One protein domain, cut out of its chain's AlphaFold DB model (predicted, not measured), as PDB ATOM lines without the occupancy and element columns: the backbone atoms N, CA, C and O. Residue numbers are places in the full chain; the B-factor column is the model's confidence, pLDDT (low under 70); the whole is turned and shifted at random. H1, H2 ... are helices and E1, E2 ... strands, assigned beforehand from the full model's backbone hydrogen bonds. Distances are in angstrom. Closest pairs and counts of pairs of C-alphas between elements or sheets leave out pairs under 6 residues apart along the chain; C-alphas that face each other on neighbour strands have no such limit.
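Overview. This is residues 3 to 108 of the 242 residues of an uncharacterized protein of Candidatus Bathyarchaeota archaeon BA2 (UniProt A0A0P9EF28). A long two-stranded hairpin, E1 and E2, has the longest helix, H3, packed on it with residues 79 to 94, near its open end; short H2 follows directly at that end, and H1 packs on H2 and reaches away. Residues 3 to 18, of which 10 to 18 belong to H1, stick out as an arm, while residues 95 to 108 fold back beside H3. The printed part has 106 residues with three named helices and two named strands, H1 E1 E2 H2 H3 along the chain, in the mixed class of helices and strands; the sheet, E1 - E2, is antiparallel. The whole is loose, with a radius of gyration of the C-alphas of 18.6 A and spans of 67 by 35 by 24 A.

Arrangement. E1, residues 30 to 42, and E2, residues 45 to 56, form an antiparallel hairpin at 163 degrees, with N 36 and O 51 within hydrogen-bond range at 2.9 A and N 49 and O 38 at 2.8 A. E1 bends by 71 degrees at residue 39. The closest C-alphas of E2 and H3, residues 73 to 94, are those of Ser 54 and Ser 83, 6.5 A apart. The closest C-alphas of E1 and H2, residues 57 to 65, are those of Phe 31 and Val 57, 5.2 A apart. H1, residues 10 to 24, touches H2 with residues 19 to 23 alone, the closest C-alphas being those of Leu 22 and Lys 61, 6.8 A; they run opposite ways at a steep tilt of 44 degrees. H3 is apart from H1 and from H2. Every O i to N i+4 pair is within hydrogen-bond range in H2 and H3; in H1, 10 of 11 are.

Along the chain. E1 is 30.0 A long, E2 34.5 A, H3 31.9 A, H1 21.6 A and H2 11.2 A, from first to last C-alpha. H1 begins at C-alpha 10 (106.834, 175.107, 144.230), and H3 ends at C-alpha 94 (140.973, 163.920, 153.981).

Size, cuts and confidence. The two C-alphas farthest apart, those of Ala 4 and Asp 44, are 66.6 A apart. The printed part has no cut, and no link is long. The pLDDT is under 70 at residues 3 to 8, 69 to 70, 72 to 73 and 105 to 108.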
ATOM      1  N   LYS A   3      97.098 175.870 136.227       45.50
ATOM      2  CA  LYS A   3      97.655 176.786 135.200       45.50
ATOM      3  C   LYS A   3      96.756 177.982 134.832       45.50
ATOM      4  O   LYS A   3      97.252 178.931 134.243       45.50
ATOM      5  N   ALA A   4      95.464 177.954 135.172       50.22
ATOM      6  CA  ALA A   4      94.518 179.027 134.848       50.22
ATOM      7  C   ALA A   4      94.456 180.141 135.917       50.22
ATOM      8  O   ALA A   4      93.831 181.166 135.678       50.22
ATOM      9  N   LEU A   5      95.107 179.955 137.074       51.75
ATOM     10  CA  LEU A   5      95.085 180.893 138.210       51.75
ATOM     11  C   LEU A   5      96.444 181.564 138.485       51.75
ATOM     12  O   LEU A   5      96.598 182.228 139.502       51.75
ATOM     13  N   GLY A   6      97.446 181.386 137.615       55.88
ATOM     14  CA  GLY A   6      98.774 181.996 137.793       55.88
ATOM     15  C   GLY A   6      99.564 181.482 139.006       55.88
ATOM     16  O   GLY A   6     100.589 182.060 139.356       55.88
ATOM     17  N   VAL A   7      99.112 180.398 139.645       59.66
ATOM     18  CA  VAL A   7      99.810 179.772 140.772       59.66
ATOM     19  C   VAL A   7     100.920 178.887 140.210       59.66
ATOM     20  O   VAL A   7     100.654 177.796 139.701       59.66
ATOM     21  N   ILE A   8     102.148 179.403 140.256       69.38
ATOM     22  CA  ILE A   8     103.375 178.677 139.914       69.38
ATOM     23  C   ILE A   8     103.590 177.596 140.980       69.38
ATOM     24  O   ILE A   8     103.471 177.878 142.172       69.38
ATOM     25  N   ASP A   9     103.871 176.366 140.552       80.62
ATOM     26  CA  ASP A   9     104.137 175.248 141.465       80.62
ATOM     27  C   ASP A   9     105.459 175.465 142.224       80.62
ATOM     28  O   ASP A   9     106.378 176.094 141.694       80.62
ATOM     29  N   GLU A  10     105.596 174.942 143.444       80.88
ATOM     30  CA  GLU A  10     106.834 175.107 144.230       80.88
ATOM     31  C   GLU A  10     108.052 174.532 143.493       80.88
ATOM     32  O   GLU A  10     109.117 175.157 143.461       80.88
ATOM     33  N   ASP A  11     107.860 173.408 142.800       80.50
ATOM     34  CA  ASP A  11     108.862 172.784 141.933       80.50
ATOM     35  C   ASP A  11     109.267 173.690 140.764       80.50
ATOM     36  O   ASP A  11     110.434 173.744 140.367       80.50
ATOM     37  N   GLU A  12     108.322 174.460 140.224       80.25
ATOM     38  CA  GLU A  12     108.563 175.383 139.119       80.25
ATOM     39  C   GLU A  12     109.304 176.640 139.604       80.25
ATOM     40  O   GLU A  12     110.245 177.097 138.948       80.25
ATOM     41  N   VAL A  13     108.986 177.147 140.803       83.62
ATOM     42  CA  VAL A  13     109.752 178.222 141.459       83.62
ATOM     43  C   VAL A  13     111.179 177.764 141.774       83.62
ATOM     44  O   VAL A  13     112.142 178.499 141.516       83.62
ATOM     45  N   TYR A  14     111.338 176.554 142.310       84.25
ATOM     46  CA  TYR A  14     112.643 175.959 142.584       84.25
ATOM     47  C   TYR A  14     113.462 175.822 141.299       84.25
ATOM     48  O   TYR A  14     114.604 176.290 141.232       84.25
ATOM     49  N   TRP A  15     112.860 175.273 140.244       83.00
ATOM     50  CA  TRP A  15     113.509 175.103 138.951       83.00
ATOM     51  C   TRP A  15     113.931 176.430 138.314       83.00
ATOM     52  O   TRP A  15     115.038 176.547 137.782       83.00
ATOM     53  N   GLN A  16     113.099 177.469 138.397       84.94
ATOM     54  CA  GLN A  16     113.449 178.802 137.899       84.94
ATOM     55  C   GLN A  16     114.656 179.392 138.638       84.94
ATOM     56  O   GLN A  16     115.555 179.961 138.013       84.94
ATOM     57  N   ARG A  17     114.726 179.226 139.965       87.62
ATOM     58  CA  ARG A  17     115.879 179.677 140.761       87.62
ATOM     59  C   ARG A  17     117.137 178.882 140.425       87.62
ATOM     60  O   ARG A  17     118.183 179.486 140.174       87.62
ATOM     61  N   PHE A  18     117.024 177.558 140.366       85.75
ATOM     62  CA  PHE A  18     118.120 176.656 140.024       85.75
ATOM     63  C   PHE A  18     118.677 176.950 138.629       85.75
ATOM     64  O   PHE A  18     119.870 177.196 138.477       85.75
ATOM     65  N   SER A  19     117.819 177.014 137.610       85.31
ATOM     66  CA  SER A  19     118.230 177.286 136.229       85.31
ATOM     67  C   SER A  19     118.856 178.675 136.068       85.31
ATOM     68  O   SER A  19     119.861 178.817 135.369       85.31
ATOM     69  N   LYS A  20     118.327 179.702 136.748       89.94
ATOM     70  CA  LYS A  20     118.912 181.053 136.759       89.94
ATOM     71  C   LYS A  20     120.294 181.076 137.409       89.94
ATOM     72  O   LYS A  20     121.182 181.758 136.900       89.94
ATOM     73  N   SER A  21     120.474 180.355 138.514       89.44
ATOM     74  CA  SER A  21     121.774 180.207 139.173       89.44
ATOM     75  C   SER A  21     122.756 179.473 138.261       89.44
ATOM     76  O   SER A  21     123.812 180.016 137.944       89.44
ATOM     77  N   LEU A  22     122.351 178.320 137.722       88.25
ATOM     78  CA  LEU A  22     123.172 177.492 136.846       88.25
ATOM     79  C   LEU A  22     123.656 178.249 135.602       88.25
ATOM     80  O   LEU A  22     124.808 178.092 135.216       88.25
ATOM     81  N   ARG A  23     122.823 179.110 134.998       87.94
ATOM     82  CA  ARG A  23     123.223 179.963 133.860       87.94
ATOM     83  C   ARG A  23     124.362 180.927 134.196       87.94
ATOM     84  O   ARG A  23     125.163 181.226 133.318       87.94
ATOM     85  N   ARG A  24     124.404 181.435 135.430       90.06
ATOM     86  CA  ARG A  24     125.361 182.460 135.881       90.06
ATOM     87  C   ARG A  24     126.667 181.873 136.404       90.06
ATOM     88  O   ARG A  24     127.668 182.580 136.432       90.06
ATOM     89  N   THR A  25     126.662 180.616 136.830       90.38
ATOM     90  CA  THR A  25     127.873 179.939 137.298       90.38
ATOM     91  C   THR A  25     128.846 179.738 136.138       90.38
ATOM     92  O   THR A  25     128.421 179.433 135.025       90.38
ATOM     93  N   ARG A  26     130.149 179.913 136.375       89.56
ATOM     94  CA  ARG A  26     131.186 179.658 135.366       89.56
ATOM     95  C   ARG A  26     131.217 178.183 134.958       89.56
ATOM     96  O   ARG A  26     130.911 177.310 135.765       89.56
ATOM     97  N   ASP A  27     131.588 177.931 133.709       86.12
ATOM     98  CA  ASP A  27     131.565 176.601 133.085       86.12
ATOM     99  C   ASP A  27     132.594 175.625 133.665       86.12
ATOM    100  O   ASP A  27     132.341 174.419 133.735       86.12
ATOM    101  N   ASP A  28     133.718 176.166 134.123       87.12
ATOM    102  CA  ASP A  28     134.900 175.454 134.607       87.12
ATOM    103  C   ASP A  28     134.862 175.078 136.087       87.12
ATOM    104  O   ASP A  28     135.772 174.420 136.587       87.12
ATOM    105  N   VAL A  29     133.796 175.455 136.788       92.00
ATOM    106  CA  VAL A  29     133.660 175.189 138.217       92.00
ATOM    107  C   VAL A  29     133.238 173.728 138.453       92.00
ATOM    108  O   VAL A  29     132.298 173.247 137.808       92.00
ATOM    109  N   PRO A  30     133.880 173.011 139.395       90.94
ATOM    110  CA  PRO A  30     133.401 171.727 139.906       90.94
ATOM    111  C   PRO A  30     131.981 171.862 140.466       90.94
ATOM    112  O   PRO A  30     131.724 172.739 141.287       90.94
ATOM    113  N   PHE A  31     131.049 171.009 140.042       88.06
ATOM    114  CA  PHE A  31     129.644 171.133 140.438       88.06
ATOM    115  C   PHE A  31     129.140 169.927 141.220       88.06
ATOM    116  O   PHE A  31     128.868 170.020 142.416       88.06
ATOM    117  N   LYS A  32     129.004 168.775 140.560       88.19
ATOM    118  CA  LYS A  32     128.500 167.567 141.216       88.19
ATOM    119  C   LYS A  32     129.668 166.723 141.681       88.19
ATOM    120  O   LYS A  32     130.337 166.090 140.869       88.19
ATOM    121  N   VAL A  33     129.851 166.674 142.993       90.12
ATOM    122  CA  VAL A  33     130.881 165.867 143.644       90.12
ATOM    123  C   VAL A  33     130.219 164.647 144.268       90.12
ATOM    124  O   VAL A  33     129.249 164.771 145.009       90.12
ATOM    125  N   THR A  34     130.696 163.457 143.927       90.56
ATOM    126  CA  THR A  34     130.179 162.183 144.439       90.56
ATOM    127  C   THR A  34     131.300 161.429 145.132       90.56
ATOM    128  O   THR A  34     132.386 161.287 144.572       90.56
ATOM    129  N   PHE A  35     131.011 160.931 146.330       91.94
ATOM    130  CA  PHE A  35     131.909 160.103 147.122       91.94
ATOM    131  C   PHE A  35     131.339 158.691 147.183       91.94
ATOM    132  O   PHE A  35     130.206 158.497 147.624       91.94
ATOM    133  N   SER A  36     132.129 157.714 146.758       89.62
ATOM    134  CA  SER A  36     131.824 156.295 146.916       89.62
ATOM    135  C   SER A  36     132.812 155.711 147.911       89.62
ATOM    136  O   SER A  36     134.013 155.745 147.665       89.62
ATOM    137  N   ILE A  37     132.318 155.196 149.032       91.06
ATOM    138  CA  ILE A  37     133.145 154.650 150.111       91.06
ATOM    139  C   ILE A  37     132.834 153.162 150.217       91.06
ATOM    140  O   ILE A  37     131.676 152.785 150.385       91.06
ATOM    141  N   ILE A  38     133.857 152.321 150.087       90.25
ATOM    142  CA  ILE A  38     133.711 150.862 150.073       90.25
ATOM    143  C   ILE A  38     134.700 150.262 151.081       90.25
ATOM    144  O   ILE A  38     135.880 150.625 151.040       90.25
ATOM    145  N   PRO A  39     134.269 149.359 151.984       88.88
ATOM    146  CA  PRO A  39     135.191 148.650 152.864       88.88
ATOM    147  C   PRO A  39     136.154 147.795 152.033       88.88
ATOM    148  O   PRO A  39     135.753 147.140 151.070       88.88
ATOM    149  N   SER A  40     137.436 147.810 152.381       87.12
ATOM    150  CA  SER A  40     138.471 147.082 151.651       87.12
ATOM    151  C   SER A  40     139.634 146.704 152.560       87.12
ATOM    152  O   SER A  40     139.853 147.308 153.610       87.12
ATOM    153  N   LYS A  41     140.410 145.708 152.134       83.94
ATOM    154  CA  LYS A  41     141.627 145.266 152.811       83.94
ATOM    155  C   LYS A  41     142.828 145.547 151.913       83.94
ATOM    156  O   LYS A  41     142.902 145.029 150.800       83.94
ATOM    157  N   LEU A  42     143.772 146.352 152.393       75.81
ATOM    158  CA  LEU A  42     144.994 146.705 151.668       75.81
ATOM    159  C   LEU A  42     146.216 146.302 152.496       75.81
ATOM    160  O   LEU A  42     146.412 146.836 153.584       75.81
ATOM    161  N   GLN A  43     147.045 145.392 151.969       70.94
ATOM    162  CA  GLN A  43     148.289 144.937 152.617       70.94
ATOM    163  C   GLN A  43     148.075 144.571 154.101       70.94
ATOM    164  O   GLN A  43     148.738 145.098 154.989       70.94
ATOM    165  N   ASP A  44     147.074 143.726 154.354       78.88
ATOM    166  CA  ASP A  44     146.683 143.227 155.680       78.88
ATOM    167  C   ASP A  44     146.070 144.223 156.671       78.88
ATOM    168  O   ASP A  44     145.754 143.843 157.797       78.88
ATOM    169  N   LYS A  45     145.780 145.455 156.241       79.19
ATOM    170  CA  LYS A  45     144.997 146.422 157.022       79.19
ATOM    171  C   LYS A  45     143.585 146.556 156.467       79.19
ATOM    172  O   LYS A  45     143.404 146.776 155.268       79.19
ATOM    173  N   GLU A  46     142.595 146.434 157.342       88.50
ATOM    174  CA  GLU A  46     141.207 146.777 157.030       88.50
ATOM    175  C   GLU A  46     141.045 148.298 156.987       88.50
ATOM    176  O   GLU A  46     141.647 149.030 157.776       88.50
ATOM    177  N   GLY A  47     140.252 148.785 156.041       87.94
ATOM    178  CA  GLY A  47     139.984 150.204 155.881       87.94
ATOM    179  C   GLY A  47     138.901 150.467 154.846       87.94
ATOM    180  O   GLY A  47     138.122 149.585 154.490       87.94
ATOM    181  N   PHE A  48     138.864 151.697 154.348       88.75
ATOM    182  CA  PHE A  48     137.922 152.117 153.320       88.75
ATOM    183  C   PHE A  48     138.674 152.624 152.095       88.75
ATOM    184  O   PHE A  48     139.650 153.367 152.211       88.75
ATOM    185  N   ILE A  49     138.201 152.238 150.914       87.44
ATOM    186  CA  ILE A  49     138.564 152.888 149.660       87.44
ATOM    187  C   ILE A  49     137.504 153.946 149.385       87.44
ATOM    188  O   ILE A  49     136.321 153.630 149.257       87.44
ATOM    189  N   THR A  50     137.951 155.191 149.270       88.44
ATOM    190  CA  THR A  50     137.109 156.322 148.889       88.44
ATOM    191  C   THR A  50     137.420 156.715 147.454       88.44
ATOM    192  O   THR A  50     138.543 157.100 147.133       88.44
ATOM    193  N   THR A  51     136.420 156.643 146.585       87.94
ATOM    194  CA  THR A  51     136.474 157.163 145.219       87.94
ATOM    195  C   THR A  51     135.731 158.487 145.162       87.94
ATOM    196  O   THR A  51     134.575 158.574 145.571       87.94
ATOM    197  N   ILE A  52     136.391 159.511 144.629       89.88
ATOM    198  CA  ILE A  52     135.837 160.858 144.491       89.88
ATOM    199  C   ILE A  52     135.664 161.138 143.003       89.88
ATOM    200  O   ILE A  52     136.597 160.971 142.218       89.88
ATOM    201  N   ARG A  53     134.471 161.574 142.608       89.00
ATOM    202  CA  ARG A  53     134.162 161.993 141.240       89.00
ATOM    203  C   ARG A  53     133.625 163.410 141.258       89.00
ATOM    204  O   ARG A  53     132.706 163.691 142.016       89.00
ATOM    205  N   SER A  54     134.144 164.260 140.382       91.06
ATOM    206  CA  SER A  54     133.623 165.606 140.145       91.06
ATOM    207  C   SER A  54     133.130 165.737 138.707       91.06
ATOM    208  O   SER A  54     133.770 165.237 137.781       91.06
ATOM    209  N   GLU A  55     131.990 166.394 138.518       88.25
ATOM    210  CA  GLU A  55     131.492 166.822 137.212       88.25
ATOM    211  C   GLU A  55     131.418 168.355 137.155       88.25
ATOM    212  O   GLU A  55     130.860 168.956 138.080       88.25
ATOM    213  N   PRO A  56     131.926 168.994 136.085       91.81
ATOM    214  CA  PRO A  56     131.914 170.447 135.960       91.81
ATOM    215  C   PRO A  56     130.525 170.992 135.596       91.81
ATOM    216  O   PRO A  56     129.693 170.297 134.999       91.81
ATOM    217  N   VAL A  57     130.293 172.269 135.915       91.62
ATOM    218  CA  VAL A  57     129.046 173.012 135.644       91.62
ATOM    219  C   VAL A  57     128.613 172.914 134.185       91.62
ATOM    220  O   VAL A  57     127.416 172.783 133.907       91.62
ATOM    221  N   ILE A  58     129.562 172.947 133.247       86.81
ATOM    222  CA  ILE A  58     129.259 172.912 131.816       86.81
ATOM    223  C   ILE A  58     128.392 171.714 131.411       86.81
ATOM    224  O   ILE A  58     127.427 171.872 130.660       86.81
ATOM    225  N   LEU A  59     128.640 170.532 131.984       83.38
ATOM    226  CA  LEU A  59     127.846 169.338 131.688       83.38
ATOM    227  C   LEU A  59     126.392 169.506 132.139       83.38
ATOM    228  O   LEU A  59     125.474 169.026 131.475       83.38
ATOM    229  N   PHE A  60     126.165 170.217 133.243       84.50
ATOM    230  CA  PHE A  60     124.825 170.507 133.744       84.50
ATOM    231  C   PHE A  60     124.122 171.548 132.882       84.50
ATOM    232  O   PHE A  60     122.941 171.374 132.595       84.50
ATOM    233  N   LYS A  61     124.818 172.586 132.408       83.62
ATOM    234  CA  LYS A  61     124.236 173.550 131.461       83.62
ATOM    235  C   LYS A  61     123.817 172.878 130.154       83.62
ATOM    236  O   LYS A  61     122.713 173.124 129.672       83.62
ATOM    237  N   MET A  62     124.646 171.985 129.618       78.00
ATOM    238  CA  MET A  62     124.317 171.238 128.402       78.00
ATOM    239  C   MET A  62     123.107 170.316 128.607       78.00
ATOM    240  O   MET A  62     122.160 170.367 127.826       78.00
ATOM    241  N   ARG A  63     123.104 169.510 129.679       80.31
ATOM    242  CA  ARG A  63     122.047 168.514 129.948       80.31
ATOM    243  C   ARG A  63     120.714 169.139 130.367       80.31
ATOM    244  O   ARG A  63     119.671 168.706 129.899       80.31
ATOM    245  N   ASN A  64     120.748 170.139 131.248       79.62
ATOM    246  CA  ASN A  64     119.552 170.663 131.916       79.62
ATOM    247  C   ASN A  64     118.990 171.933 131.270       79.62
ATOM    248  O   ASN A  64     117.801 172.212 131.405       79.62
ATOM    249  N   LEU A  65     119.833 172.726 130.601       80.12
ATOM    250  CA  LEU A  65     119.415 173.975 129.957       80.12
ATOM    251  C   LEU A  65     119.416 173.881 128.428       80.12
ATOM    252  O   LEU A  65     119.065 174.860 127.770       80.12
ATOM    253  N   GLY A  66     119.841 172.744 127.864       72.56
ATOM    254  CA  GLY A  66     119.949 172.541 126.419       72.56
ATOM    255  C   GLY A  66     120.965 173.467 125.746       72.56
ATOM    256  O   GLY A  66     120.881 173.699 124.540       72.56
ATOM    257  N   MET A  67     121.901 174.042 126.510       74.00
ATOM    258  CA  MET A  67     122.895 174.964 125.966       74.00
ATOM    259  C   MET A  67     123.901 174.197 125.108       74.00
ATOM    260  O   MET A  67     124.514 173.234 125.565       74.00
ATOM    261  N   ARG A  68     124.095 174.645 123.867       71.25
ATOM    262  CA  ARG A  68     125.175 174.173 122.996       71.25
ATOM    263  C   ARG A  68     126.333 175.149 123.116       71.25
ATOM    264  O   ARG A  68     126.320 176.202 122.489       71.25
ATOM    265  N   LEU A  69     127.273 174.826 123.994       67.62
ATOM    266  CA  LEU A  69     128.469 175.628 124.225       67.62
ATOM    267  C   LEU A  69     129.558 175.155 123.258       67.62
ATOM    268  O   LEU A  69     129.819 173.957 123.165       67.62
ATOM    269  N   SER A  70     130.138 176.089 122.506       69.06
ATOM    270  CA  SER A  70     131.322 175.828 121.688       69.06
ATOM    271  C   SER A  70     132.533 176.013 122.587       69.06
ATOM    272  O   SER A  70     132.785 177.134 123.010       69.06
ATOM    273  N   LEU A  71     133.223 174.921 122.901       70.12
ATOM    274  CA  LEU A  71     134.444 174.938 123.700       70.12
ATOM    275  C   LEU A  71     135.639 174.735 122.786       70.12
ATOM    276  O   LEU A  71     135.613 173.826 121.947       70.12
ATOM    277  N   ASP A  72     136.668 175.548 122.972       66.12
ATOM    278  CA  ASP A  72     137.965 175.299 122.362       66.12
ATOM    279  C   ASP A  72     138.841 174.385 123.243       66.12
ATOM    280  O   ASP A  72     138.468 173.970 124.345       66.12
ATOM    281  N   GLU A  73     140.009 173.998 122.732       65.44
ATOM    282  CA  GLU A  73     140.939 173.102 123.434       65.44
ATOM    283  C   GLU A  73     141.453 173.696 124.759       65.44
ATOM    284  O   GLU A  73     141.713 172.961 125.722       65.44
ATOM    285  N   PHE A  74     141.561 175.025 124.834       71.50
ATOM    286  CA  PHE A  74     141.982 175.727 126.038       71.50
ATOM    287  C   PHE A  74     140.897 175.652 127.117       71.50
ATOM    288  O   PHE A  74     141.201 175.303 128.262       71.50
ATOM    289  N   ASP A  75     139.633 175.870 126.749       74.31
ATOM    290  CA  ASP A  75     138.483 175.723 127.643       74.31
ATOM    291  C   ASP A  75     138.422 174.311 128.235       74.31
ATOM    292  O   ASP A  75     138.305 174.145 129.453       74.31
ATOM    293  N   TYR A  76     138.561 173.280 127.393       75.75
ATOM    294  CA  TYR A  76     138.580 171.884 127.843       75.75
ATOM    295  C   TYR A  76     139.691 171.617 128.854       75.75
ATOM    296  O   TYR A  76     139.443 171.009 129.901       75.75
ATOM    297  N   SER A  77     140.905 172.077 128.553       77.12
ATOM    298  CA  SER A  77     142.067 171.884 129.419       77.12
ATOM    299  C   SER A  77     141.867 172.573 130.767       77.12
ATOM    300  O   SER A  77     142.052 171.953 131.813       77.12
ATOM    301  N   ASN A  78     141.389 173.818 130.760       83.38
ATOM    302  CA  ASN A  78     141.121 174.585 131.971       83.38
ATOM    303  C   ASN A  78     140.028 173.933 132.845       83.38
ATOM    304  O   ASN A  78     140.195 173.795 134.057       83.38
ATOM    305  N   ILE A  79     138.932 173.450 132.246       86.25
ATOM    306  CA  ILE A  79     137.859 172.735 132.965       86.25
ATOM    307  C   ILE A  79     138.395 171.464 133.649       86.25
ATOM    308  O   ILE A  79     138.040 171.167 134.799       86.25
ATOM    309  N   ILE A  80     139.232 170.697 132.941       85.50
ATOM    310  CA  ILE A  80     139.834 169.463 133.459       85.50
ATOM    311  C   ILE A  80     140.774 169.774 134.622       85.50
ATOM    312  O   ILE A  80     140.645 169.150 135.679       85.50
ATOM    313  N   GLU A  81     141.680 170.735 134.455       87.50
ATOM    314  CA  GLU A  81     142.664 171.082 135.480       87.50
ATOM    315  C   GLU A  81     142.000 171.641 136.743       87.50
ATOM    316  O   GLU A  81     142.303 171.172 137.841       87.50
ATOM    317  N   ASN A  82     140.993 172.511 136.616       91.06
ATOM    318  CA  ASN A  82     140.233 173.009 137.772       91.06
ATOM    319  C   ASN A  82     139.516 171.878 138.525       91.06
ATOM    320  O   ASN A  82     139.492 171.847 139.759       91.06
ATOM    321  N   SER A  83     138.966 170.900 137.800       89.81
ATOM    322  CA  SER A  83     138.323 169.733 138.413       89.81
ATOM    323  C   SER A  83     139.327 168.806 139.104       89.81
ATOM    324  O   SER A  83     139.036 168.285 140.184       89.81
ATOM    325  N   LYS A  84     140.511 168.608 138.512       90.69
ATOM    326  CA  LYS A  84     141.602 167.822 139.106       90.69
ATOM    327  C   LYS A  84     142.140 168.490 140.362       90.69
ATOM    328  O   LYS A  84     142.263 167.818 141.384       90.69
ATOM    329  N   GLN A  85     142.417 169.792 140.304       92.69
ATOM    330  CA  GLN A  85     142.888 170.567 141.448       92.69
ATOM    331  C   GLN A  85     141.909 170.458 142.616       92.69
ATOM    332  O   GLN A  85     142.311 170.093 143.716       92.69
ATOM    333  N   PHE A  86     140.619 170.664 142.360       94.25
ATOM    334  CA  PHE A  86     139.585 170.555 143.382       94.25
ATOM    335  C   PHE A  86     139.534 169.169 144.046       94.25
ATOM    336  O   PHE A  86     139.470 169.062 145.270       94.25
ATOM    337  N   ILE A  87     139.604 168.086 143.261       92.56
ATOM    338  CA  ILE A  87     139.657 166.728 143.825       92.56
ATOM    339  C   ILE A  87     140.942 166.534 144.639       92.56
ATOM    340  O   ILE A  87     140.887 165.962 145.726       92.56
ATOM    341  N   ASN A  88     142.084 167.016 144.149       90.88
ATOM    342  CA  ASN A  88     143.359 166.903 144.855       90.88
ATOM    343  C   ASN A  88     143.329 167.636 146.205       90.88
ATOM    344  O   ASN A  88     143.823 167.097 147.192       90.88
ATOM    345  N   GLU A  89     142.712 168.816 146.278       91.81
ATOM    346  CA  GLU A  89     142.520 169.555 147.532       91.81
ATOM    347  C   GLU A  89     141.659 168.767 148.526       91.81
ATOM    348  O   GLU A  89     142.016 168.663 149.700       91.81
ATOM    349  N   ILE A  90     140.583 168.120 148.060       91.06
ATOM    350  CA  ILE A  90     139.779 167.220 148.901       91.06
ATOM    351  C   ILE A  90     140.620 166.032 149.383       91.06
ATOM    352  O   ILE A  90     140.585 165.688 150.562       91.06
ATOM    353  N   MET A  91     141.381 165.395 148.490       88.88
ATOM    354  CA  MET A  91     142.224 164.247 148.834       88.88
ATOM    355  C   MET A  91     143.261 164.605 149.902       88.88
ATOM    356  O   MET A  91     143.445 163.840 150.849       88.88
ATOM    357  N   LEU A  92     143.894 165.775 149.777       87.06
ATOM    358  CA  LEU A  92     144.809 166.312 150.783       87.06
ATOM    359  C   LEU A  92     144.082 166.593 152.103       87.06
ATOM    360  O   LEU A  92     144.574 166.194 153.158       87.06
ATOM    361  N   GLY A  93     142.901 167.214 152.051       89.88
ATOM    362  CA  GLY A  93     142.099 167.537 153.234       89.88
ATOM    363  C   GLY A  93     141.602 166.314 154.012       89.88
ATOM    364  O   GLY A  93     141.479 166.375 155.231       89.88
ATOM    365  N   ILE A  94     141.361 165.187 153.336       88.31
ATOM    366  CA  ILE A  94     140.973 163.920 153.981       88.31
ATOM    367  C   ILE A  94     142.155 163.288 154.739       88.31
ATOM    368  O   ILE A  94     141.943 162.510 155.669       88.31
ATOM    369  N   GLY A  95     143.402 163.586 154.353       82.69
ATOM    370  CA  GLY A  95     144.596 163.015 154.991       82.69
ATOM    371  C   GLY A  95     144.772 161.505 154.768       82.69
ATOM    372  O   GLY A  95     145.546 160.858 155.471       82.69
ATOM    373  N   ALA A  96     144.058 160.922 153.801       83.00
ATOM    374  CA  ALA A  96     144.162 159.507 153.455       83.00
ATOM    375  C   ALA A  96     145.357 159.225 152.530       83.00
ATOM    376  O   ALA A  96     145.832 160.086 151.787       83.00
ATOM    377  N   LYS A  97     145.820 157.969 152.521       85.31
ATOM    378  CA  LYS A  97     146.825 157.515 151.555       85.31
ATOM    379  C   LYS A  97     146.224 157.520 150.148       85.31
ATOM    380  O   LYS A  97     145.291 156.773 149.864       85.31
ATOM    381  N   VAL A  98     146.807 158.316 149.258       87.69
ATOM    382  CA  VAL A  98     146.419 158.361 147.846       87.69
ATOM    383  C   VAL A  98     146.807 157.051 147.157       87.69
ATOM    384  O   VAL A  98     147.990 156.730 147.054       87.69
ATOM    385  N   LEU A  99     145.806 156.297 146.696       84.31
ATOM    386  CA  LEU A  99     146.009 155.084 145.893       84.31
ATOM    387  C   LEU A  99     146.172 155.413 144.405       84.31
ATOM    388  O   LEU A  99     147.004 154.820 143.728       84.31
ATOM    389  N   GLU A 100     145.401 156.384 143.916       82.88
ATOM    390  CA  GLU A 100     145.420 156.854 142.533       82.88
ATOM    391  C   GLU A 100     145.210 158.376 142.502       82.88
ATOM    392  O   GLU A 100     144.446 158.912 143.306       82.88
ATOM    393  N   LYS A 101     145.907 159.079 141.601       85.94
ATOM    394  CA  LYS A 101     145.757 160.533 141.421       85.94
ATOM    395  C   LYS A 101     144.460 160.866 140.677       85.94
ATOM    396  O   LYS A 101     143.953 160.050 139.909       85.94
ATOM    397  N   ALA A 102     143.955 162.086 140.865       84.62
ATOM    398  CA  ALA A 102     142.797 162.570 140.121       84.62
ATOM    399  C   ALA A 102     143.054 162.537 138.604       84.62
ATOM    400  O   ALA A 102     144.066 163.043 138.115       84.62
ATOM    401  N   LYS A 103     142.099 161.966 137.871       81.25
ATOM    402  CA  LYS A 103     142.127 161.808 136.417       81.25
ATOM    403  C   LYS A 103     140.785 162.164 135.796       81.25
ATOM    404  O   LYS A 103     139.743 161.972 136.426       81.25
ATOM    405  N   ALA A 104     140.788 162.674 134.566       77.94
ATOM    406  CA  ALA A 104     139.536 162.911 133.847       77.94
ATOM    407  C   ALA A 104     138.877 161.569 133.472       77.94
ATOM    408  O   ALA A 104     139.562 160.596 133.192       77.94
ATOM    409  N   ILE A 105     137.543 161.490 133.415       61.31
ATOM    410  CA  ILE A 105     136.844 160.250 132.996       61.31
ATOM    411  C   ILE A 105     137.151 159.909 131.530       61.31
ATOM    412  O   ILE A 105     137.191 158.738 131.163       61.31
ATOM    413  N   ALA A 106     137.447 160.922 130.709       50.38
ATOM    414  CA  ALA A 106     137.993 160.742 129.365       50.38
ATOM    415  C   ALA A 106     139.412 160.124 129.355       50.38
ATOM    416  O   ALA A 106     139.905 159.763 128.294       50.38
ATOM    417  N   GLU A 107     140.040 159.918 130.519       40.56
ATOM    418  CA  GLU A 107     141.190 159.020 130.687       40.56
ATOM    419  C   GLU A 107     140.754 157.538 130.806       40.56
ATOM    420  O   GLU A 107     141.536 156.684 131.229       40.56
ATOM    421  N   TYR A 108     139.528 157.183 130.379       31.97
ATOM    422  CA  TYR A 108     139.301 155.889 129.731       31.97
ATOM    423  C   TYR A 108     140.210 155.878 128.510       31.97
ATOM    424  O   TYR A 108     139.992 156.593 127.538       31.97
TER     425      TYR A 108